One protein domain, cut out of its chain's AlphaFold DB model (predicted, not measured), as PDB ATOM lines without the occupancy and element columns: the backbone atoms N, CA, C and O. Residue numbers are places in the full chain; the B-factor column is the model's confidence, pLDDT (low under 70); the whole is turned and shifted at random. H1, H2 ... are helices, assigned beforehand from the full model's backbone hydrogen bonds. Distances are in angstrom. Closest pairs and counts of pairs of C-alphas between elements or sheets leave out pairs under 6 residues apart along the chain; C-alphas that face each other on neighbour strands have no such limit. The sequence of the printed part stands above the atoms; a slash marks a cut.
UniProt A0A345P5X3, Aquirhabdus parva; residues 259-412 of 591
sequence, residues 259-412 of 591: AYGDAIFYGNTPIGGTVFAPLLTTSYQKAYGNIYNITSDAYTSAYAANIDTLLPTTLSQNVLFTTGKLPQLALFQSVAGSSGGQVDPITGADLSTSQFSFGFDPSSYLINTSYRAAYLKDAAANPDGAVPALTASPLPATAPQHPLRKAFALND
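This is residues 259 to 412 of the 591 residues of a protein of Aquirhabdus parva (UniProt A0A345P5X3). Look first for a small core of four helices set at varied angles: the long H2 crosses H7 at one side, H1 packs on H6, and H7 comes close to both H1 and H6. Long loops wind round this core, and H4 and H5 are small helices far out on them, with the short H3 close to H6. The printed part has 154 residues with seven named helices, H1 to H7 in chain order, and no named strand. The class is all helix, though 62 of the 154 residues, under half, are in named elements. The whole is compact, with a radius of gyration of the C-alphas of 15.4 A and spans of 46 by 39 by 27 A.

Find C-alpha 273 at (46.986, 91.219, 78.492); from there H2, residues 273 to 288, runs 21.3 A to C-alpha 288 at (35.907, 87.267, 60.752). Before it, H1 covers residues 259 to 266, 10.5 A, and begins at (53.374, 81.352, 68.670). After it come H3, residues 295 to 298, 5.8 A, H4, residues 317 to 322, 8.8 A, and H5, residues 348 to 353, 8.9 A. Further on, H6 spans residues 369 to 381, 18.3 A, and H7 residues 403 to 411, 12.5 A, ending at (47.555, 87.492, 60.880).

Start at H2, which with residues 281 to 288 alone touches H7, about perpendicular at 84 degrees; the closest C-alphas, of Tyr 284 and Ala 407, are 6.8 A apart. H7 is close to but not clearly touching H1, with C-alphas 261 and 408 closest at 7.2 A. H7 is also close to but not clearly touching H6, with C-alphas 375 and 405 closest at 7.2 A. H1 and H6 touch at a steep tilt of 52 degrees, opposite ways, with the C-alphas of Phe 265 and Arg 372 closest at 6.6 A. H3 is near H2, and is close to but not clearly touching H6, with C-alphas 298 and 371 closest at 5.6 A. H4 and H5 touch no helix. Residues 332 to 333 pair parallel with residues 360 to 361. In H1, H4, H5, H6 and H7 every O i to N i+4 pair is within hydrogen-bond range, in H2 10 of 12 are, and H3 is too short for one.

The two C-alphas farthest apart, those of Thr 323 and Ala 392, are 46.9 A apart. The printed part has no cut. The links H3 to H4, H4 to H5, H5 to H6 and H6 to H7 are long. The mean pLDDT of the printed part is 87.7; look for the values under 70 at residues 335 to 355.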
ATOM      1  N   ALA A 259      52.360  81.706  67.665       97.56
ATOM      2  CA  ALA A 259      53.374  81.352  68.670       97.56
ATOM      3  C   ALA A 259      53.192  82.164  69.956       97.56
ATOM      4  O   ALA A 259      53.311  81.658  71.074       97.56
ATOM      5  N   TYR A 260      52.904  83.456  69.798       97.19
ATOM      6  CA  TYR A 260      52.696  84.368  70.906       97.19
ATOM      7  C   TYR A 260      51.361  84.087  71.610       97.19
ATOM      8  O   TYR A 260      51.338  83.981  72.834       97.19
ATOM      9  N   GLY A 261      50.280  83.867  70.856       96.44
ATOM     10  CA  GLY A 261      48.988  83.424  71.380       96.44
ATOM     11  C   GLY A 261      49.095  82.121  72.171       96.44
ATOM     12  O   GLY A 261      48.640  82.057  73.313       96.44
ATOM     13  N   ASP A 262      49.779  81.116  71.626       94.38
ATOM     14  CA  ASP A 262      50.021  79.843  72.305       94.38
ATOM     15  C   ASP A 262      50.815  80.043  73.598       94.38
ATOM     16  O   ASP A 262      50.389  79.561  74.647       94.38
ATOM     17  N   ALA A 263      51.903  80.822  73.578       91.00
ATOM     18  CA  ALA A 263      52.676  81.125  74.786       91.00
ATOM     19  C   ALA A 263      51.810  81.762  75.888       91.00
ATOM     20  O   ALA A 263      51.921  81.378  77.057       91.00
ATOM     21  N   ILE A 264      50.913  82.684  75.516       93.06
ATOM     22  CA  ILE A 264      49.963  83.306  76.443       93.06
ATOM     23  C   ILE A 264      49.001  82.261  77.010       93.06
ATOM     24  O   ILE A 264      48.895  82.131  78.229       93.06
ATOM     25  N   PHE A 265      48.325  81.489  76.157       92.50
ATOM     26  CA  PHE A 265      47.317  80.521  76.595       92.50
ATOM     27  C   PHE A 265      47.916  79.359  77.404       92.50
ATOM     28  O   PHE A 265      47.270  78.907  78.356       92.50
ATOM     29  N   TYR A 266      49.149  78.921  77.114       87.12
ATOM     30  CA  TYR A 266      49.884  77.959  77.948       87.12
ATOM     31  C   TYR A 266      50.185  78.520  79.342       87.12
ATOM     32  O   TYR A 266      50.008  77.802  80.324       87.12
ATOM     33  N   GLY A 267      50.510  79.811  79.462       83.81
ATOM     34  CA  GLY A 267      50.526  80.480  80.766       83.81
ATOM     35  C   GLY A 267      51.399  81.723  80.901       83.81
ATOM     36  O   GLY A 267      51.404  82.339  81.965       83.81
ATOM     37  N   ASN A 268      52.128  82.114  79.858       86.31
ATOM     38  CA  ASN A 268      52.960  83.311  79.891       86.31
ATOM     39  C   ASN A 268      52.072  84.538  79.644       86.31
ATOM     40  O   ASN A 268      51.952  85.033  78.529       86.31
ATOM     41  N   THR A 269      51.370  85.009  80.669       88.56
ATOM     42  CA  THR A 269      50.468  86.165  80.556       88.56
ATOM     43  C   THR A 269      51.257  87.475  80.466       88.56
ATOM     44  O   THR A 269      52.088  87.722  81.341       88.56
ATOM     45  N   PRO A 270      51.004  88.353  79.480       91.75
ATOM     46  CA  PRO A 270      51.756  89.590  79.325       91.75
ATOM     47  C   PRO A 270      51.180  90.705  80.203       91.75
ATOM     48  O   PRO A 270      49.966  90.779  80.425       91.75
ATOM     49  N   ILE A 271      52.029  91.627  80.655       91.25
ATOM     50  CA  ILE A 271      51.576  92.861  81.309       91.25
ATOM     51  C   ILE A 271      50.784  93.679  80.282       91.25
ATOM     52  O   ILE A 271      51.303  94.021  79.219       91.25
ATOM     53  N   GLY A 272      49.516  93.959  80.600       93.94
ATOM     54  CA  GLY A 272      48.536  94.570  79.693       93.94
ATOM     55  C   GLY A 272      47.591  93.576  78.997       93.94
ATOM     56  O   GLY A 272      46.637  94.006  78.350       93.94
ATOM     57  N   GLY A 273      47.777  92.260  79.168       95.81
ATOM     58  CA  GLY A 273      46.986  91.219  78.492       95.81
ATOM     59  C   GLY A 273      45.467  91.337  78.661       95.81
ATOM     60  O   GLY A 273      44.725  91.047  77.723       95.81
ATOM     61  N   THR A 274      44.991  91.836  79.805       96.94
ATOM     62  CA  THR A 274      43.558  92.063  80.072       96.94
ATOM     63  C   THR A 274      42.953  93.225  79.274       96.94
ATOM     64  O   THR A 274      41.736  93.296  79.135       96.94
ATOM     65  N   VAL A 275      43.786  94.102  78.708       97.50
ATOM     66  CA  VAL A 275      43.401  95.191  77.794       97.50
ATOM     67  C   VAL A 275      43.637  94.803  76.331       97.50
ATOM     68  O   VAL A 275      42.823  95.134  75.472       97.50
ATOM     69  N   PHE A 276      44.696  94.043  76.033       98.31
ATOM     70  CA  PHE A 276      44.956  93.564  74.670       98.31
ATOM     71  C   PHE A 276      43.907  92.549  74.202       98.31
ATOM     72  O   PHE A 276      43.467  92.613  73.058       98.31
ATOM     73  N   ALA A 277      43.472  91.636  75.078       98.19
ATOM     74  CA  ALA A 277      42.480  90.619  74.739       98.19
ATOM     75  C   ALA A 277      41.154  91.199  74.192       98.19
ATOM     76  O   ALA A 277      40.737  90.750  73.126       98.19
ATOM     77  N   PRO A 278      40.476  92.170  74.843       98.19
ATOM     78  CA  PRO A 278      39.248  92.761  74.302       98.19
ATOM     79  C   PRO A 278      39.455  93.573  73.016       98.19
ATOM     80  O   PRO A 278      38.615  93.480  72.125       98.19
ATOM     81  N   LEU A 279      40.567  94.305  72.860       98.44
ATOM     82  CA  LEU A 279      40.897  94.977  71.591       98.44
ATOM     83  C   LEU A 279      41.023  93.962  70.439       98.44
ATOM     84  O   LEU A 279      40.375  94.097  69.400       98.44
ATOM     85  N   LEU A 280      41.804  92.904  70.664       98.56
ATOM     86  CA  LEU A 280      42.090  91.838  69.708       98.56
ATOM     87  C   LEU A 280      40.842  91.040  69.311       98.56
ATOM     88  O   LEU A 280      40.559  90.887  68.124       98.56
ATOM     89  N   THR A 281      40.081  90.523  70.281       98.44
ATOM     90  CA  THR A 281      38.900  89.711  69.956       98.44
ATOM     91  C   THR A 281      37.803  90.552  69.316       98.44
ATOM     92  O   THR A 281      37.085  90.032  68.471       98.44
ATOM     93  N   THR A 282      37.701  91.848  69.634       98.38
ATOM     94  CA  THR A 282      36.784  92.770  68.947       98.38
ATOM     95  C   THR A 282      37.215  92.985  67.500       98.38
ATOM     96  O   THR A 282      36.413  92.742  66.601       98.38
ATOM     97  N   SER A 283      38.478  93.357  67.263       98.69
ATOM     98  CA  SER A 283      39.074  93.490  65.925       98.69
ATOM     99  C   SER A 283      38.792  92.261  65.052       98.69
ATOM    100  O   SER A 283      38.237  92.369  63.955       98.69
ATOM    101  N   TYR A 284      39.085  91.072  65.579       98.75
ATOM    102  CA  TYR A 284      38.914  89.812  64.861       98.75
ATOM    103  C   TYR A 284      37.445  89.375  64.757       98.75
ATOM    104  O   TYR A 284      37.068  88.774  63.753       98.75
ATOM    105  N   GLN A 285      36.576  89.720  65.714       98.62
ATOM    106  CA  GLN A 285      35.137  89.460  65.597       98.62
ATOM    107  C   GLN A 285      34.492  90.339  64.521       98.62
ATOM    108  O   GLN A 285      33.639  89.845  63.788       98.62
ATOM    109  N   LYS A 286      34.898  91.608  64.368       98.06
ATOM    110  CA  LYS A 286      34.414  92.439  63.250       98.06
ATOM    111  C   LYS A 286      34.963  91.942  61.904       98.06
ATOM    112  O   LYS A 286      34.219  91.920  60.930       98.06
ATOM    113  N   ALA A 287      36.220  91.492  61.854       98.12
ATOM    114  CA  ALA A 287      36.861  91.023  60.620       98.12
ATOM    115  C   ALA A 287      36.418  89.622  60.144       98.12
ATOM    116  O   ALA A 287      36.358  89.383  58.937       98.12
ATOM    117  N   TYR A 288      36.134  88.691  61.065       98.12
ATOM    118  CA  TYR A 288      35.907  87.267  60.752       98.12
ATOM    119  C   TYR A 288      34.570  86.705  61.264       98.12
ATOM    120  O   TYR A 288      34.175  85.612  60.857       98.12
ATOM    121  N   GLY A 289      33.861  87.422  62.145       98.00
ATOM    122  CA  GLY A 289      32.506  87.088  62.608       98.00
ATOM    123  C   GLY A 289      32.358  85.824  63.465       98.00
ATOM    124  O   GLY A 289      31.230  85.448  63.774       98.00
ATOM    125  N   ASN A 290      33.453  85.146  63.821       97.62
ATOM    126  CA  ASN A 290      33.430  83.771  64.336       97.62
ATOM    127  C   ASN A 290      34.284  83.517  65.595       97.62
ATOM    128  O   ASN A 290      34.434  82.364  65.993       97.62
ATOM    129  N   ILE A 291      34.845  84.558  66.218       98.44
ATOM    130  CA  ILE A 291      35.684  84.452  67.425       98.44
ATOM    131  C   ILE A 291      34.846  84.020  68.634       98.44
ATOM    132  O   ILE A 291      35.298  83.224  69.456       98.44
ATOM    133  N   TYR A 292      33.609  84.504  68.699       97.62
ATOM    134  CA  TYR A 292      32.561  84.063  69.617       97.62
ATOM    135  C   TYR A 292      31.181  84.270  68.973       97.62
ATOM    136  O   TYR A 292      31.037  85.074  68.052       97.62
ATOM    137  N   ASN A 293      30.152  83.573  69.462       97.19
ATOM    138  CA  ASN A 293      28.759  83.845  69.082       97.19
ATOM    139  C   ASN A 293      28.202  84.981  69.948       97.19
ATOM    140  O   ASN A 293      27.530  85.882  69.454       97.19
ATOM    141  N   ILE A 294      28.528  84.944  71.243       97.00
ATOM    142  CA  ILE A 294      28.253  85.988  72.236       97.00
ATOM    143  C   ILE A 294      29.484  86.182  73.126       97.00
ATOM    144  O   ILE A 294      30.247  85.249  73.356       97.00
ATOM    145  N   THR A 295      29.689  87.385  73.662       97.94
ATOM    146  CA  THR A 295      30.895  87.717  74.447       97.94
ATOM    147  C   THR A 295      31.117  86.791  75.648       97.94
ATOM    148  O   THR A 295      32.262  86.495  75.986       97.94
ATOM    149  N   SER A 296      30.046  86.270  76.255       97.88
ATOM    150  CA  SER A 296      30.107  85.305  77.359       97.88
ATOM    151  C   SER A 296      30.589  83.901  76.968       97.88
ATOM    152  O   SER A 296      30.773  83.079  77.860       97.88
ATOM    153  N   ASP A 297      30.819  83.613  75.682       96.38
ATOM    154  CA  ASP A 297      31.538  82.404  75.256       96.38
ATOM    155  C   ASP A 297      33.019  82.507  75.675       96.38
ATOM    156  O   ASP A 297      33.582  81.580  76.260       96.38
ATOM    157  N   ALA A 298      33.636  83.668  75.429       97.50
ATOM    158  CA  ALA A 298      35.060  83.920  75.658       97.50
ATOM    159  C   ALA A 298      35.371  84.552  77.026       97.50
ATOM    160  O   ALA A 298      36.421  84.269  77.606       97.50
ATOM    161  N   TYR A 299      34.476  85.394  77.546       98.44
ATOM    162  CA  TYR A 299      34.698  86.213  78.740       98.44
ATOM    163  C   TYR A 299      33.853  85.770  79.934       98.44
ATOM    164  O   TYR A 299      32.696  85.370  79.779       98.44
ATOM    165  N   THR A 300      34.411  85.905  81.139       96.81
ATOM    166  CA  THR A 300      33.681  85.615  82.380       96.81
ATOM    167  C   THR A 300      32.521  86.592  82.586       96.81
ATOM    168  O   THR A 300      32.541  87.737  82.123       96.81
ATOM    169  N   SER A 301      31.486  86.153  83.304       95.75
ATOM    170  CA  SER A 301      30.242  86.917  83.501       95.75
ATOM    171  C   SER A 301      30.431  88.274  84.192       95.75
ATOM    172  O   SER A 301      29.582  89.150  84.032       95.75
ATOM    173  N   ALA A 302      31.542  88.477  84.907       95.25
ATOM    174  CA  ALA A 302      31.913  89.760  85.503       95.25
ATOM    175  C   ALA A 302      32.277  90.834  84.458       95.25
ATOM    176  O   ALA A 302      32.064  92.019  84.713       95.25
ATOM    177  N   TYR A 303      32.798  90.433  83.291       97.06
ATOM    178  CA  TYR A 303      33.346  91.350  82.283       97.06
ATOM    179  C   TYR A 303      32.668  91.250  80.912       97.06
ATOM    180  O   TYR A 303      32.727  92.205  80.150       97.06
ATOM    181  N   ALA A 304      31.994  90.142  80.585       97.44
ATOM    182  CA  ALA A 304      31.431  89.893  79.252       97.44
ATOM    183  C   ALA A 304      30.424  90.953  78.753       97.44
ATOM    184  O   ALA A 304      30.233  91.103  77.544       97.44
ATOM    185  N   ALA A 305      29.759  91.692  79.644       95.69
ATOM    186  CA  ALA A 305      28.756  92.682  79.266       95.69
ATOM    187  C   ALA A 305      29.388  93.930  78.613       95.69
ATOM    188  O   ALA A 305      30.002  94.754  79.291       95.69
ATOM    189  N   ASN A 306      29.142  94.114  77.309       93.38
ATOM    190  CA  ASN A 306      29.623  95.229  76.473       93.38
ATOM    191  C   ASN A 306      31.148  95.267  76.235       93.38
ATOM    192  O   ASN A 306      31.673  96.283  75.786       93.38
ATOM    193  N   ILE A 307      31.880  94.186  76.516       97.00
ATOM    194  CA  ILE A 307      33.345  94.149  76.351       97.00
ATOM    195  C   ILE A 307      33.809  94.373  74.902       97.00
ATOM    196  O   ILE A 307      34.870  94.949  74.678       97.00
ATOM    197  N   ASP A 308      32.969  94.011  73.931       95.75
ATOM    198  CA  ASP A 308      33.144  94.211  72.487       95.75
ATOM    199  C   ASP A 308      32.877  95.655  72.006       95.75
ATOM    200  O   ASP A 308      33.002  95.964  70.819       95.75
ATOM    201  N   THR A 309      32.487  96.536  72.931       96.00
ATOM    202  CA  THR A 309      32.306  97.985  72.724       96.00
ATOM    203  C   THR A 309      33.017  98.822  73.796       96.00
ATOM    204  O   THR A 309      32.914 100.048  73.801       96.00
ATOM    205  N   LEU A 310      33.772  98.180  74.700       97.56
ATOM    206  CA  LEU A 310      34.446  98.833  75.824       97.56
ATOM    207  C   LEU A 310      35.692  99.626  75.402       97.56
ATOM    208  O   LEU A 310      36.079 100.548  76.116       97.56
ATOM    209  N   LEU A 311      36.331  99.259  74.285       97.75
ATOM    210  CA  LEU A 311      37.575  99.851  73.793       97.75
ATOM    211  C   LEU A 311      37.506 100.107  72.270       97.75
ATOM    212  O   LEU A 311      37.009  99.244  71.544       97.75
ATOM    213  N   PRO A 312      38.051 101.232  71.762       97.75
ATOM    214  CA  PRO A 312      38.676 102.331  72.506       97.75
ATOM    215  C   PRO A 312      37.651 103.235  73.215       97.75
ATOM    216  O   PRO A 312      36.470 103.255  72.880       97.75
ATOM    217  N   THR A 313      38.099 103.985  74.224       97.19
ATOM    218  CA  THR A 313      37.230 104.668  75.199       97.19
ATOM    219  C   THR A 313      37.765 106.034  75.629       97.19
ATOM    220  O   THR A 313      38.928 106.360  75.416       97.19
ATOM    221  N   THR A 314      36.921 106.849  76.261       96.25
ATOM    222  CA  THR A 314      37.324 108.092  76.945       96.25
ATOM    223  C   THR A 314      37.719 107.868  78.410       96.25
ATOM    224  O   THR A 314      38.215 108.786  79.059       96.25
ATOM    225  N   LEU A 315      37.520 106.659  78.950       96.06
ATOM    226  CA  LEU A 315      37.945 106.298  80.303       96.06
ATOM    227  C   LEU A 315      39.459 106.049  80.358       96.06
ATOM    228  O   LEU A 315      40.026 105.384  79.492       96.06
ATOM    229  N   SER A 316      40.123 106.514  81.419       93.75
ATOM    230  CA  SER A 316      41.517 106.134  81.659       93.75
ATOM    231  C   SER A 316      41.615 104.663  82.078       93.75
ATOM    232  O   SER A 316      40.706 104.115  82.707       93.75
ATOM    233  N   GLN A 317      42.744 104.019  81.775       92.62
ATOM    234  CA  GLN A 317      42.971 102.603  82.090       92.62
ATOM    235  C   GLN A 317      42.797 102.304  83.597       92.62
ATOM    236  O   GLN A 317      42.203 101.297  83.974       92.62
ATOM    237  N   ASN A 318      43.215 103.233  84.466       93.62
ATOM    238  CA  ASN A 318      42.998 103.149  85.912       93.62
ATOM    239  C   ASN A 318      41.499 103.143  86.285       93.62
ATOM    240  O   ASN A 318      41.086 102.390  87.165       93.62
ATOM    241  N   VAL A 319      40.660 103.930  85.600       96.31
ATOM    242  CA  VAL A 319      39.200 103.925  85.808       96.31
ATOM    243  C   VAL A 319      38.574 102.615  85.322       96.31
ATOM    244  O   VAL A 319      37.679 102.100  85.990       96.31
ATOM    245  N   LEU A 320      39.062 102.017  84.227       95.81
ATOM    246  CA  LEU A 320      38.601 100.691  83.784       95.81
ATOM    247  C   LEU A 320      38.828  99.620  84.862       95.81
ATOM    248  O   LEU A 320      37.915  98.848  85.156       95.81
ATOM    249  N   PHE A 321      40.005  99.608  85.490       95.31
ATOM    250  CA  PHE A 321      40.328  98.651  86.553       95.31
ATOM    251  C   PHE A 321      39.570  98.949  87.857       95.31
ATOM    252  O   PHE A 321      38.875  98.084  88.388       95.31
ATOM    253  N   THR A 322      39.632 100.187  88.358       95.88
ATOM    254  CA  THR A 322      39.020 100.565  89.650       95.88
ATOM    255  C   THR A 322      37.488 100.570  89.646       95.88
ATOM    256  O   THR A 322      36.886 100.446  90.708       95.88
ATOM    257  N   THR A 323      36.841 100.645  88.476       94.94
ATOM    258  CA  THR A 323      35.376 100.488  88.326       94.94
ATOM    259  C   THR A 323      34.954  99.098  87.829       94.94
ATOM    260  O   THR A 323      33.819  98.917  87.365       94.94
ATOM    261  N   GLY A 324      35.860  98.114  87.897       93.94
ATOM    262  CA  GLY A 324      35.585  96.707  87.597       93.94
ATOM    263  C   GLY A 324      35.167  96.424  86.152       93.94
ATOM    264  O   GLY A 324      34.454  95.456  85.915       93.94
ATOM    265  N   LYS A 325      35.550  97.269  85.182       95.94
ATOM    266  CA  LYS A 325      35.289  97.022  83.749       95.94
ATOM    267  C   LYS A 325      36.231  95.967  83.173       95.94
ATOM    268  O   LYS A 325      35.834  95.241  82.272       95.94
ATOM    269  N   LEU A 326      37.450  95.883  83.704       96.50
ATOM    270  CA  LEU A 326      38.445  94.852  83.403       96.50
ATOM    271  C   LEU A 326      39.208  94.489  84.688       96.50
ATOM    272  O   LEU A 326      39.385  95.361  85.544       96.50
ATOM    273  N   PRO A 327      39.719  93.254  84.829       95.38
ATOM    274  CA  PRO A 327      40.718  92.942  85.843       95.38
ATOM    275  C   PRO A 327      42.061  93.575  85.455       95.38
ATOM    276  O   PRO A 327      42.405  93.661  84.274       95.38
ATOM    277  N   GLN A 328      42.849  94.016  86.439       93.00
ATOM    278  CA  GLN A 328      44.106  94.728  86.162       93.00
ATOM    279  C   GLN A 328      45.172  93.837  85.505       93.00
ATOM    280  O   GLN A 328      45.903  94.303  84.637       93.00
ATOM    281  N   LEU A 329      45.268  92.573  85.932       90.81
ATOM    282  CA  LEU A 329      46.339  91.649  85.535       90.81
ATOM    283  C   LEU A 329      45.823  90.238  85.206       90.81
ATOM    284  O   LEU A 329      46.300  89.629  84.253       90.81
ATOM    285  N   ALA A 330      44.834  89.737  85.955       92.81
ATOM    286  CA  ALA A 330      44.356  88.360  85.848       92.81
ATOM    287  C   ALA A 330      43.626  88.066  84.522       92.81
ATOM    288  O   ALA A 330      42.456  88.411  84.330       92.81
ATOM    289  N   LEU A 331      44.319  87.391  83.606       94.06
ATOM    290  CA  LEU A 331      43.774  86.942  82.327       94.06
ATOM    291  C   LEU A 331      43.046  85.595  82.465       94.06
ATOM    292  O   LEU A 331      42.030  85.392  81.803       94.06
ATOM    293  N   PHE A 332      43.528  84.709  83.342       92.12
ATOM    294  CA  PHE A 332      43.026  83.340  83.514       92.12
ATOM    295  C   PHE A 332      42.798  82.970  84.988       92.12
ATOM    296  O   PHE A 332      43.266  83.648  85.900       92.12
ATOM    297  N   GLN A 333      42.096  81.860  85.219       88.75
ATOM    298  CA  GLN A 333      41.853  81.332  86.560       88.75
ATOM    299  C   GLN A 333      43.114  80.695  87.176       88.75
ATOM    300  O   GLN A 333      43.798  79.930  86.492       88.75
ATOM    301  N   SER A 334      43.387  80.936  88.465       79.75
ATOM    302  CA  SER A 334      44.295  80.092  89.269       79.75
ATOM    303  C   SER A 334      43.536  78.956  89.969       79.75
ATOM    304  O   SER A 334      42.360  79.083  90.313       79.75
ATOM    305  N   VAL A 335      44.195  77.810  90.165       67.25
ATOM    306  CA  VAL A 335      43.523  76.583  90.620       67.25
ATOM    307  C   VAL A 335      43.124  76.663  92.099       67.25
ATOM    308  O   VAL A 335      43.972  76.612  92.989       67.25
ATOM    309  N   ALA A 336      41.817  76.697  92.368       47.31
ATOM    310  CA  ALA A 336      41.241  76.559  93.705       47.31
ATOM    311  C   ALA A 336      40.050  75.581  93.682       47.31
ATOM    312  O   ALA A 336      38.993  75.894  93.142       47.31
ATOM    313  N   GLY A 337      40.212  74.388  94.269       46.09
ATOM    314  CA  GLY A 337      39.110  73.427  94.464       46.09
ATOM    315  C   GLY A 337      38.502  72.845  93.177       46.09
ATOM    316  O   GLY A 337      37.289  72.655  93.097       46.09
ATOM    317  N   SER A 338      39.326  72.579  92.160       44.75
ATOM    318  CA  SER A 338      38.893  72.177  90.815       44.75
ATOM    319  C   SER A 338      38.002  70.926  90.790       44.75
ATOM    320  O   SER A 338      38.468  69.803  90.993       44.75
ATOM    321  N   SER A 339      36.728  71.115  90.442       30.92
ATOM    322  CA  SER A 339      35.768  70.049  90.146       30.92
ATOM    323  C   SER A 339      35.076  70.322  88.804       30.92
ATOM    324  O   SER A 339      34.123  71.088  88.726       30.92
ATOM    325  N   GLY A 340      35.579  69.695  87.729       35.00
ATOM    326  CA  GLY A 340      34.956  69.747  86.395       35.00
ATOM    327  C   GLY A 340      35.903  70.004  85.214       35.00
ATOM    328  O   GLY A 340      35.934  71.105  84.684       35.00
ATOM    329  N   GLY A 341      36.593  68.961  84.736       39.97
ATOM    330  CA  GLY A 341      36.956  68.838  83.311       39.97
ATOM    331  C   GLY A 341      38.065  69.735  82.730       39.97
ATOM    332  O   GLY A 341      37.783  70.579  81.890       39.97
ATOM    333  N   GLN A 342      39.326  69.423  83.049       46.31
ATOM    334  CA  GLN A 342      40.535  69.765  82.267       46.31
ATOM    335  C   GLN A 342      40.814  71.254  81.942       46.31
ATOM    336  O   GLN A 342      40.657  71.699  80.807       46.31
ATOM    337  N   VAL A 343      41.456  71.948  82.888       48.66
ATOM    338  CA  VAL A 343      42.589  72.845  82.581       48.66
ATOM    339  C   VAL A 343      43.701  72.569  83.589       48.66
ATOM    340  O   VAL A 343      43.474  72.732  84.780       48.66
ATOM    341  N   ASP A 344      44.871  72.157  83.105       47.34
ATOM    342  CA  ASP A 344      46.181  72.271  83.767       47.34
ATOM    343  C   ASP A 344      47.278  71.898  82.732       47.34
ATOM    344  O   ASP A 344      46.938  71.230  81.748       47.34
ATOM    345  N   PRO A 345      48.546  72.358  82.854       46.31
ATOM    346  CA  PRO A 345      49.292  72.460  84.108       46.31
ATOM    347  C   PRO A 345      49.857  73.857  84.403       46.31
ATOM    348  O   PRO A 345      50.873  74.262  83.841       46.31
ATOM    349  N   ILE A 346      49.255  74.553  85.366       47.91
ATOM    350  CA  ILE A 346      49.981  75.480  86.237       47.91
ATOM    351  C   ILE A 346      49.474  75.255  87.666       47.91
ATOM    352  O   ILE A 346      48.603  75.968  88.173       47.91
ATOM    353  N   THR A 347      50.018  74.229  88.320       45.41
ATOM    354  CA  THR A 347      49.691  73.924  89.715       45.41
ATOM    355  C   THR A 347      50.139  75.067  90.633       45.41
ATOM    356  O   THR A 347      50.913  75.947  90.245       45.41
ATOM    357  N   GLY A 348      49.713  75.049  91.901       44.88
ATOM    358  CA  GLY A 348      50.165  76.041  92.886       44.88
ATOM    359  C   GLY A 348      51.696  76.122  93.035       44.88
ATOM    360  O   GLY A 348      52.215  77.191  93.346       44.88
ATOM    361  N   ALA A 349      52.422  75.030  92.757       43.50
ATOM    362  CA  ALA A 349      53.883  75.027  92.724       43.50
ATOM    363  C   ALA A 349      54.420  75.778  91.494       43.50
ATOM    364  O   ALA A 349      55.252  76.672  91.644       43.50
ATOM    365  N   ASP A 350      53.885  75.493  90.306       46.38
ATOM    366  CA  ASP A 350      54.294  76.134  89.051       46.38
ATOM    367  C   ASP A 350      54.009  77.648  89.081       46.38
ATOM    368  O   ASP A 350      54.875  78.451  88.723       46.38
ATOM    369  N   LEU A 351      52.845  78.057  89.615       51.34
ATOM    370  CA  LEU A 351      52.521  79.466  89.878       51.34
ATOM    371  C   LEU A 351      53.514  80.099  90.860       51.34
ATOM    372  O   LEU A 351      53.977  81.207  90.607       51.34
ATOM    373  N   SER A 352      53.894  79.409  91.944       47.19
ATOM    374  CA  SER A 352      54.831  79.954  92.943       47.19
ATOM    375  C   SER A 352      56.239  80.240  92.399       47.19
ATOM    376  O   SER A 352      56.974  81.032  92.988       47.19
ATOM    377  N   THR A 353      56.602  79.631  91.267       44.91
ATOM    378  CA  THR A 353      57.881  79.842  90.567       44.91
ATOM    379  C   THR A 353      57.766  80.647  89.269       44.91
ATOM    380  O   THR A 353      58.786  81.031  88.700       44.91
ATOM    381  N   SER A 354      56.551  80.917  88.784       58.59
ATOM    382  CA  SER A 354      56.330  81.616  87.516       58.59
ATOM    383  C   SER A 354      56.411  83.133  87.671       58.59
ATOM    384  O   SER A 354      55.644  83.747  88.418       58.59
ATOM    385  N   GLN A 355      57.265  83.762  86.860       64.44
ATOM    386  CA  GLN A 355      57.321  85.222  86.702       64.44
ATOM    387  C   GLN A 355      56.015  85.830  86.151       64.44
ATOM    388  O   GLN A 355      55.808  87.034  86.262       64.44
ATOM    389  N   PHE A 356      55.131  85.001  85.582       72.12
ATOM    390  CA  PHE A 356      53.832  85.390  85.024       72.12
ATOM    391  C   PHE A 356      52.651  85.099  85.969       72.12
ATOM    392  O   PHE A 356      51.495  85.260  85.592       72.12
ATOM    393  N   SER A 357      52.916  84.701  87.218       74.44
ATOM    394  CA  SER A 357      51.891  84.408  88.236       74.44
ATOM    395  C   SER A 357      50.888  85.545  88.482       74.44
ATOM    396  O   SER A 357      49.753  85.277  88.869       74.44
ATOM    397  N   PHE A 358      51.253  86.795  88.177       81.19
ATOM    398  CA  PHE A 358      50.354  87.954  88.220       81.19
ATOM    399  C   PHE A 358      49.126  87.841  87.295       81.19
ATOM    400  O   PHE A 358      48.131  88.531  87.514       81.19
ATOM    401  N   GLY A 359      49.184  87.002  86.256       88.19
ATOM    402  CA  GLY A 359      48.096  86.815  85.299       88.19
ATOM    403  C   GLY A 359      46.987  85.867  85.738       88.19
ATOM    404  O   GLY A 359      46.106  85.575  84.925       88.19
ATOM    405  N   PHE A 360      47.013  85.396  86.988       88.38
ATOM    406  CA  PHE A 360      46.115  84.358  87.485       88.38
ATOM    407  C   PHE A 360      45.463  84.736  88.819       88.38
ATOM    408  O   PHE A 360      46.144  85.104  89.772       88.38
ATOM    409  N   ASP A 361      44.143  84.583  88.902       87.50
ATOM    410  CA  ASP A 361      43.342  84.828  90.111       87.50
ATOM    411  C   ASP A 361      42.244  83.749  90.228       87.50
ATOM    412  O   ASP A 361      41.740  83.304  89.194       87.50
ATOM    413  N   PRO A 362      41.862  83.266  91.426       85.12
ATOM    414  CA  PRO A 362      40.909  82.159  91.530       85.12
ATOM    415  C   PRO A 362      39.463  82.539  91.159       85.12
ATOM    416  O   PRO A 362      38.669  81.643  90.853       85.12
ATOM    417  N   SER A 363      39.098  83.830  91.184       85.62
ATOM    418  CA  SER A 363      37.708  84.303  91.053       85.62
ATOM    419  C   SER A 363      37.499  85.560  90.191       85.62
ATOM    420  O   SER A 363      36.386  85.776  89.715       85.62
ATOM    421  N   SER A 364      38.533  86.370  89.959       90.31
ATOM    422  CA  SER A 364      38.478  87.700  89.334       90.31
ATOM    423  C   SER A 364      39.325  87.783  88.051       90.31
ATOM    424  O   SER A 364      40.172  88.666  87.901       90.31
ATOM    425  N   TYR A 365      39.103  86.855  87.119       94.12
ATOM    426  CA  TYR A 365      39.880  86.689  85.884       94.12
ATOM    427  C   TYR A 365      39.045  86.914  84.611       94.12
ATOM    428  O   TYR A 365      37.820  86.776  84.617       94.12
ATOM    429  N   LEU A 366      39.708  87.278  83.507       97.50
ATOM    430  CA  LEU A 366      39.033  87.776  82.303       97.50
ATOM    431  C   LEU A 366      38.457  86.694  81.371       97.50
ATOM    432  O   LEU A 366      37.301  86.795  80.958       97.50
ATOM    433  N   ILE A 367      39.266  85.703  80.988       97.00
ATOM    434  CA  ILE A 367      38.932  84.712  79.953       97.00
ATOM    435  C   ILE A 367      38.352  83.450  80.589       97.00
ATOM    436  O   ILE A 367      38.907  82.914  81.548       97.00
ATOM    437  N   ASN A 368      37.262  82.935  80.017       94.38
ATOM    438  CA  ASN A 368      36.617  81.710  80.475       94.38
ATOM    439  C   ASN A 368      37.571  80.508  80.448       94.38
ATOM    440  O   ASN A 368      38.195  80.204  79.428       94.38
ATOM    441  N   THR A 369      37.588  79.750  81.545       91.38
ATOM    442  CA  THR A 369      38.355  78.504  81.688       91.38
ATOM    443  C   THR A 369      38.017  77.490  80.582       91.38
ATOM    444  O   THR A 369      38.915  76.850  80.043       91.38
ATOM    445  N   SER A 370      36.752  77.417  80.148       92.00
ATOM    446  CA  SER A 370      36.297  76.590  79.015       92.00
ATOM    447  C   SER A 370      36.839  77.049  77.654       92.00
ATOM    448  O   SER A 370      37.237  76.215  76.842       92.00
ATOM    449  N   TYR A 371      36.904  78.359  77.407       95.62
ATOM    450  CA  TYR A 371      37.463  78.936  76.177       95.62
ATOM    451  C   TYR A 371      38.983  78.717  76.114       95.62
ATOM    452  O   TYR A 371      39.513  78.278  75.094       95.62
ATOM    453  N   ARG A 372      39.686  78.899  77.245       92.56
ATOM    454  CA  ARG A 372      41.107  78.537  77.382       92.56
ATOM    455  C   ARG A 372      41.336  77.039  77.140       92.56
ATOM    456  O   ARG A 372      42.266  76.688  76.419       92.56
ATOM    457  N   ALA A 373      40.489  76.163  77.685       89.19
ATOM    458  CA  ALA A 373      40.571  74.716  77.467       89.19
ATOM    459  C   ALA A 373      40.387  74.334  75.987       89.19
ATOM    460  O   ALA A 373      41.140  73.515  75.460       89.19
ATOM    461  N   ALA A 374      39.418  74.949  75.300       93.88
ATOM    462  CA  ALA A 374      39.171  74.724  73.877       93.88
ATOM    463  C   ALA A 374      40.357  75.171  73.004       93.88
ATOM    464  O   ALA A 374      40.756  74.434  72.102       93.88
ATOM    465  N   TYR A 375      40.956  76.326  73.310       95.56
ATOM    466  CA  TYR A 375      42.183  76.801  72.667       95.56
ATOM    467  C   TYR A 375      43.352  75.828  72.895       95.56
ATOM    468  O   TYR A 375      43.991  75.391  71.942       95.56
ATOM    469  N   LEU A 376      43.624  75.442  74.147       92.31
ATOM    470  CA  LEU A 376      44.751  74.564  74.491       92.31
ATOM    471  C   LEU A 376      44.620  73.160  73.886       92.31
ATOM    472  O   LEU A 376      45.619  72.566  73.481       92.31
ATOM    473  N   LYS A 377      43.391  72.642  73.775       92.06
ATOM    474  CA  LYS A 377      43.105  71.382  73.080       92.06
ATOM    475  C   LYS A 377      43.443  71.456  71.587       92.06
ATOM    476  O   LYS A 377      43.912  70.467  71.034       92.06
ATOM    477  N   ASP A 378      43.211  72.602  70.950       96.44
ATOM    478  CA  ASP A 378      43.600  72.831  69.558       96.44
ATOM    479  C   ASP A 378      45.117  72.989  69.408       96.44
ATOM    480  O   ASP A 378      45.709  72.318  68.570       96.44
ATOM    481  N   ALA A 379      45.766  73.771  70.276       92.00
ATOM    482  CA  ALA A 379      47.221  73.944  70.261       92.00
ATOM    483  C   ALA A 379      47.989  72.621  70.451       92.00
ATOM    484  O   ALA A 379      48.981  72.369  69.771       92.00
ATOM    485  N   ALA A 380      47.483  71.726  71.308       89.31
ATOM    486  CA  ALA A 380      48.042  70.387  71.491       89.31
ATOM    487  C   ALA A 380      47.795  69.431  70.303       89.31
ATOM    488  O   ALA A 380      48.557  68.484  70.121       89.31
ATOM    489  N   ALA A 381      46.737  69.648  69.512       93.44
ATOM    490  CA  ALA A 381      46.397  68.817  68.353       93.44
ATOM    491  C   ALA A 381      47.034  69.318  67.043       93.44
ATOM    492  O   ALA A 381      47.385  68.513  66.183       93.44
ATOM    493  N   ASN A 382      47.192  70.636  66.908       95.44
ATOM    494  CA  ASN A 382      47.649  71.344  65.715       95.44
ATOM    495  C   ASN A 382      48.773  72.337  66.095       95.44
ATOM    496  O   ASN A 382      48.556  73.549  66.030       95.44
ATOM    497  N   PRO A 383      49.954  71.872  66.547       92.31
ATOM    498  CA  PRO A 383      51.009  72.747  67.069       92.31
ATOM    499  C   PRO A 383      51.505  73.760  66.027       92.31
ATOM    500  O   PRO A 383      51.621  73.442  64.846       92.31
ATOM    501  N   ASP A 384      51.841  74.973  66.474       92.81
ATOM    502  CA  ASP A 384      52.278  76.096  65.621       92.81
ATOM    503  C   ASP A 384      53.764  76.014  65.186       92.81
ATOM    504  O   ASP A 384      54.346  76.965  64.659       92.81
ATOM    505  N   GLY A 385      54.420  74.900  65.506       92.81
ATOM    506  CA  GLY A 385      55.830  74.663  65.227       92.81
ATOM    507  C   GLY A 385      56.828  75.449  66.092       92.81
ATOM    508  O   GLY A 385      58.027  75.248  65.886       92.81
ATOM    509  N   ALA A 386      56.397  76.301  67.029       94.44
ATOM    510  CA  ALA A 386      57.278  77.110  67.878       94.44
ATOM    511  C   ALA A 386      57.042  76.925  69.389       94.44
ATOM    512  O   ALA A 386      58.006  76.928  70.159       94.44
ATOM    513  N   VAL A 387      55.789  76.762  69.819       89.75
ATOM    514  CA  VAL A 387      55.376  76.695  71.227       89.75
ATOM    515  C   VAL A 387      54.458  75.478  71.443       89.75
ATOM    516  O   VAL A 387      53.560  75.239  70.643       89.75
ATOM    517  N   PRO A 388      54.668  74.659  72.496       83.75
ATOM    518  CA  PRO A 388      55.697  74.766  73.534       83.75
ATOM    519  C   PRO A 388      57.089  74.277  73.091       83.75
ATOM    520  O   PRO A 388      58.030  74.350  73.878       83.75
ATOM    521  N   ALA A 389      57.234  73.767  71.863       86.94
ATOM    522  CA  ALA A 389      58.482  73.203  71.352       86.94
ATOM    523  C   ALA A 389      58.829  73.745  69.958       86.94
ATOM    524  O   ALA A 389      58.025  73.665  69.029       86.94
ATOM    525  N   LEU A 390      60.060  74.240  69.810       91.00
ATOM    526  CA  LEU A 390      60.576  74.773  68.552       91.00
ATOM    527  C   LEU A 390      60.924  73.646  67.571       91.00
ATOM    528  O   LEU A 390      61.714  72.753  67.880       91.00
ATOM    529  N   THR A 391      60.364  73.717  66.366       92.69
ATOM    530  CA  THR A 391      60.634  72.791  65.258       92.69
ATOM    531  C   THR A 391      61.646  73.369  64.264       92.69
ATOM    532  O   THR A 391      61.974  74.555  64.294       92.69
ATOM    533  N   ALA A 392      62.137  72.539  63.337       87.56
ATOM    534  CA  ALA A 392      63.080  72.965  62.295       87.56
ATOM    535  C   ALA A 392      62.476  73.930  61.247       87.56
ATOM    536  O   ALA A 392      63.220  74.617  60.551       87.56
ATOM    537  N   SER A 393      61.144  73.992  61.135       86.31
ATOM    538  CA  SER A 393      60.413  74.914  60.254       86.31
ATOM    539  C   SER A 393      59.222  75.501  61.022       86.31
ATOM    540  O   SER A 393      58.092  75.048  60.825       86.31
ATOM    541  N   PRO A 394      59.459  76.476  61.921       93.62
ATOM    542  CA  PRO A 394      58.491  76.916  62.926       93.62
ATOM    543  C   PRO A 394      57.476  77.924  62.359       93.62
ATOM    544  O   PRO A 394      57.388  79.070  62.802       93.62
ATOM    545  N   LEU A 395      56.748  77.498  61.327       94.94
ATOM    546  CA  LEU A 395      55.670  78.240  60.669       94.94
ATOM    547  C   LEU A 395      54.310  77.916  61.317       94.94
ATOM    548  O   LEU A 395      54.168  76.807  61.830       94.94
ATOM    549  N   PRO A 396      53.319  78.830  61.236       96.19
ATOM    550  CA  PRO A 396      51.977  78.646  61.793       96.19
ATOM    551  C   PRO A 396      51.336  77.299  61.450       96.19
ATOM    552  O   PRO A 396      51.604  76.703  60.400       96.19
ATOM    553  N   ALA A 397      50.448  76.840  62.328       95.44
ATOM    554  CA  ALA A 397      49.762  75.570  62.195       95.44
ATOM    555  C   ALA A 397      48.998  75.495  60.862       95.44
ATOM    556  O   ALA A 397      48.321  76.430  60.435       95.44
ATOM    557  N   THR A 398      49.073  74.342  60.199       92.50
ATOM    558  CA  THR A 398      48.484  74.153  58.862       92.50
ATOM    559  C   THR A 398      46.958  74.053  58.875       92.50
ATOM    560  O   THR A 398      46.318  74.323  57.860       92.50
ATOM    561  N   ALA A 399      46.371  73.654  60.008       95.06
ATOM    562  CA  ALA A 399      44.928  73.512  60.188       95.06
ATOM    563  C   ALA A 399      44.482  73.701  61.661       95.06
ATOM    564  O   ALA A 399      43.825  72.805  62.205       95.06
ATOM    565  N   PRO A 400      44.792  74.839  62.321       97.31
ATOM    566  CA  PRO A 400      44.217  75.167  63.626       97.31
ATOM    567  C   PRO A 400      42.691  75.137  63.532       97.31
ATOM    568  O   PRO A 400      42.125  75.453  62.484       97.31
ATOM    569  N   GLN A 401      42.011  74.753  64.609       97.88
ATOM    570  CA  GLN A 401      40.559  74.587  64.664       97.88
ATOM    571  C   GLN A 401      39.844  75.644  65.503       97.88
ATOM    572  O   GLN A 401      38.723  76.028  65.149       97.88
ATOM    573  N   HIS A 402      40.478  76.153  66.554       98.31
ATOM    574  CA  HIS A 402      39.914  77.162  67.438       98.31
ATOM    575  C   HIS A 402      39.819  78.521  66.711       98.31
ATOM    576  O   HIS A 402      40.816  78.951  66.127       98.31
ATOM    577  N   PRO A 403      38.675  79.237  66.719       98.25
ATOM    578  CA  PRO A 403      38.492  80.421  65.868       98.25
ATOM    579  C   PRO A 403      39.504  81.548  66.101       98.25
ATOM    580  O   PRO A 403      40.063  82.075  65.143       98.25
ATOM    581  N   LEU A 404      39.832  81.857  67.362       98.62
ATOM    582  CA  LEU A 404      40.884  82.832  67.682       98.62
ATOM    583  C   LEU A 404      42.272  82.387  67.192       98.62
ATOM    584  O   LEU A 404      43.085  83.224  66.818       98.62
ATOM    585  N   ARG A 405      42.534  81.076  67.149       98.12
ATOM    586  CA  ARG A 405      43.826  80.520  66.732       98.12
ATOM    587  C   ARG A 405      43.962  80.489  65.205       98.12
ATOM    588  O   ARG A 405      44.986  80.903  64.676       98.12
ATOM    589  N   LYS A 406      42.866  80.189  64.491       98.62
ATOM    590  CA  LYS A 406      42.708  80.480  63.050       98.62
ATOM    591  C   LYS A 406      42.972  81.958  62.744       98.62
ATOM    592  O   LYS A 406      43.707  82.265  61.813       98.62
ATOM    593  N   ALA A 407      42.402  82.871  63.534       98.56
ATOM    594  CA  ALA A 407      42.613  84.305  63.358       98.56
ATOM    595  C   ALA A 407      44.070  84.725  63.632       98.56
ATOM    596  O   ALA A 407      44.607  85.527  62.872       98.56
ATOM    597  N   PHE A 408      44.745  84.145  64.632       98.62
ATOM    598  CA  PHE A 408      46.185  84.341  64.822       98.62
ATOM    599  C   PHE A 408      46.997  83.863  63.612       98.62
ATOM    600  O   PHE A 408      47.746  84.660  63.054       98.62
ATOM    601  N   ALA A 409      46.804  82.625  63.146       97.94
ATOM    602  CA  ALA A 409      47.525  82.078  61.991       97.94
ATOM    603  C   ALA A 409      47.312  82.895  60.695       97.94
ATOM    604  O   ALA A 409      48.235  83.042  59.899       97.94
ATOM    605  N   LEU A 410      46.124  83.485  60.501       97.25
ATOM    606  CA  LEU A 410      45.821  84.385  59.374       97.25
ATOM    607  C   LEU A 410      46.531  85.750  59.448       97.25
ATOM    608  O   LEU A 410      46.721  86.391  58.413       97.25
ATOM    609  N   ASN A 411      46.896  86.205  60.648       98.62
ATOM    610  CA  ASN A 411      47.555  87.492  60.880       98.62
ATOM    611  C   ASN A 411      49.066  87.356  61.145       98.62
ATOM    612  O   ASN A 411      49.772  88.366  61.109       98.62
ATOM    613  N   ASP A 412      49.556  86.140  61.402       98.62
ATOM    614  CA  ASP A 412      50.958  85.820  61.677       98.62
ATOM    615  C   ASP A 412      51.870  86.224  60.497       98.62
ATOM    616  O   ASP A 412      51.531  86.117  59.308       98.62
TER     617      ASP A 412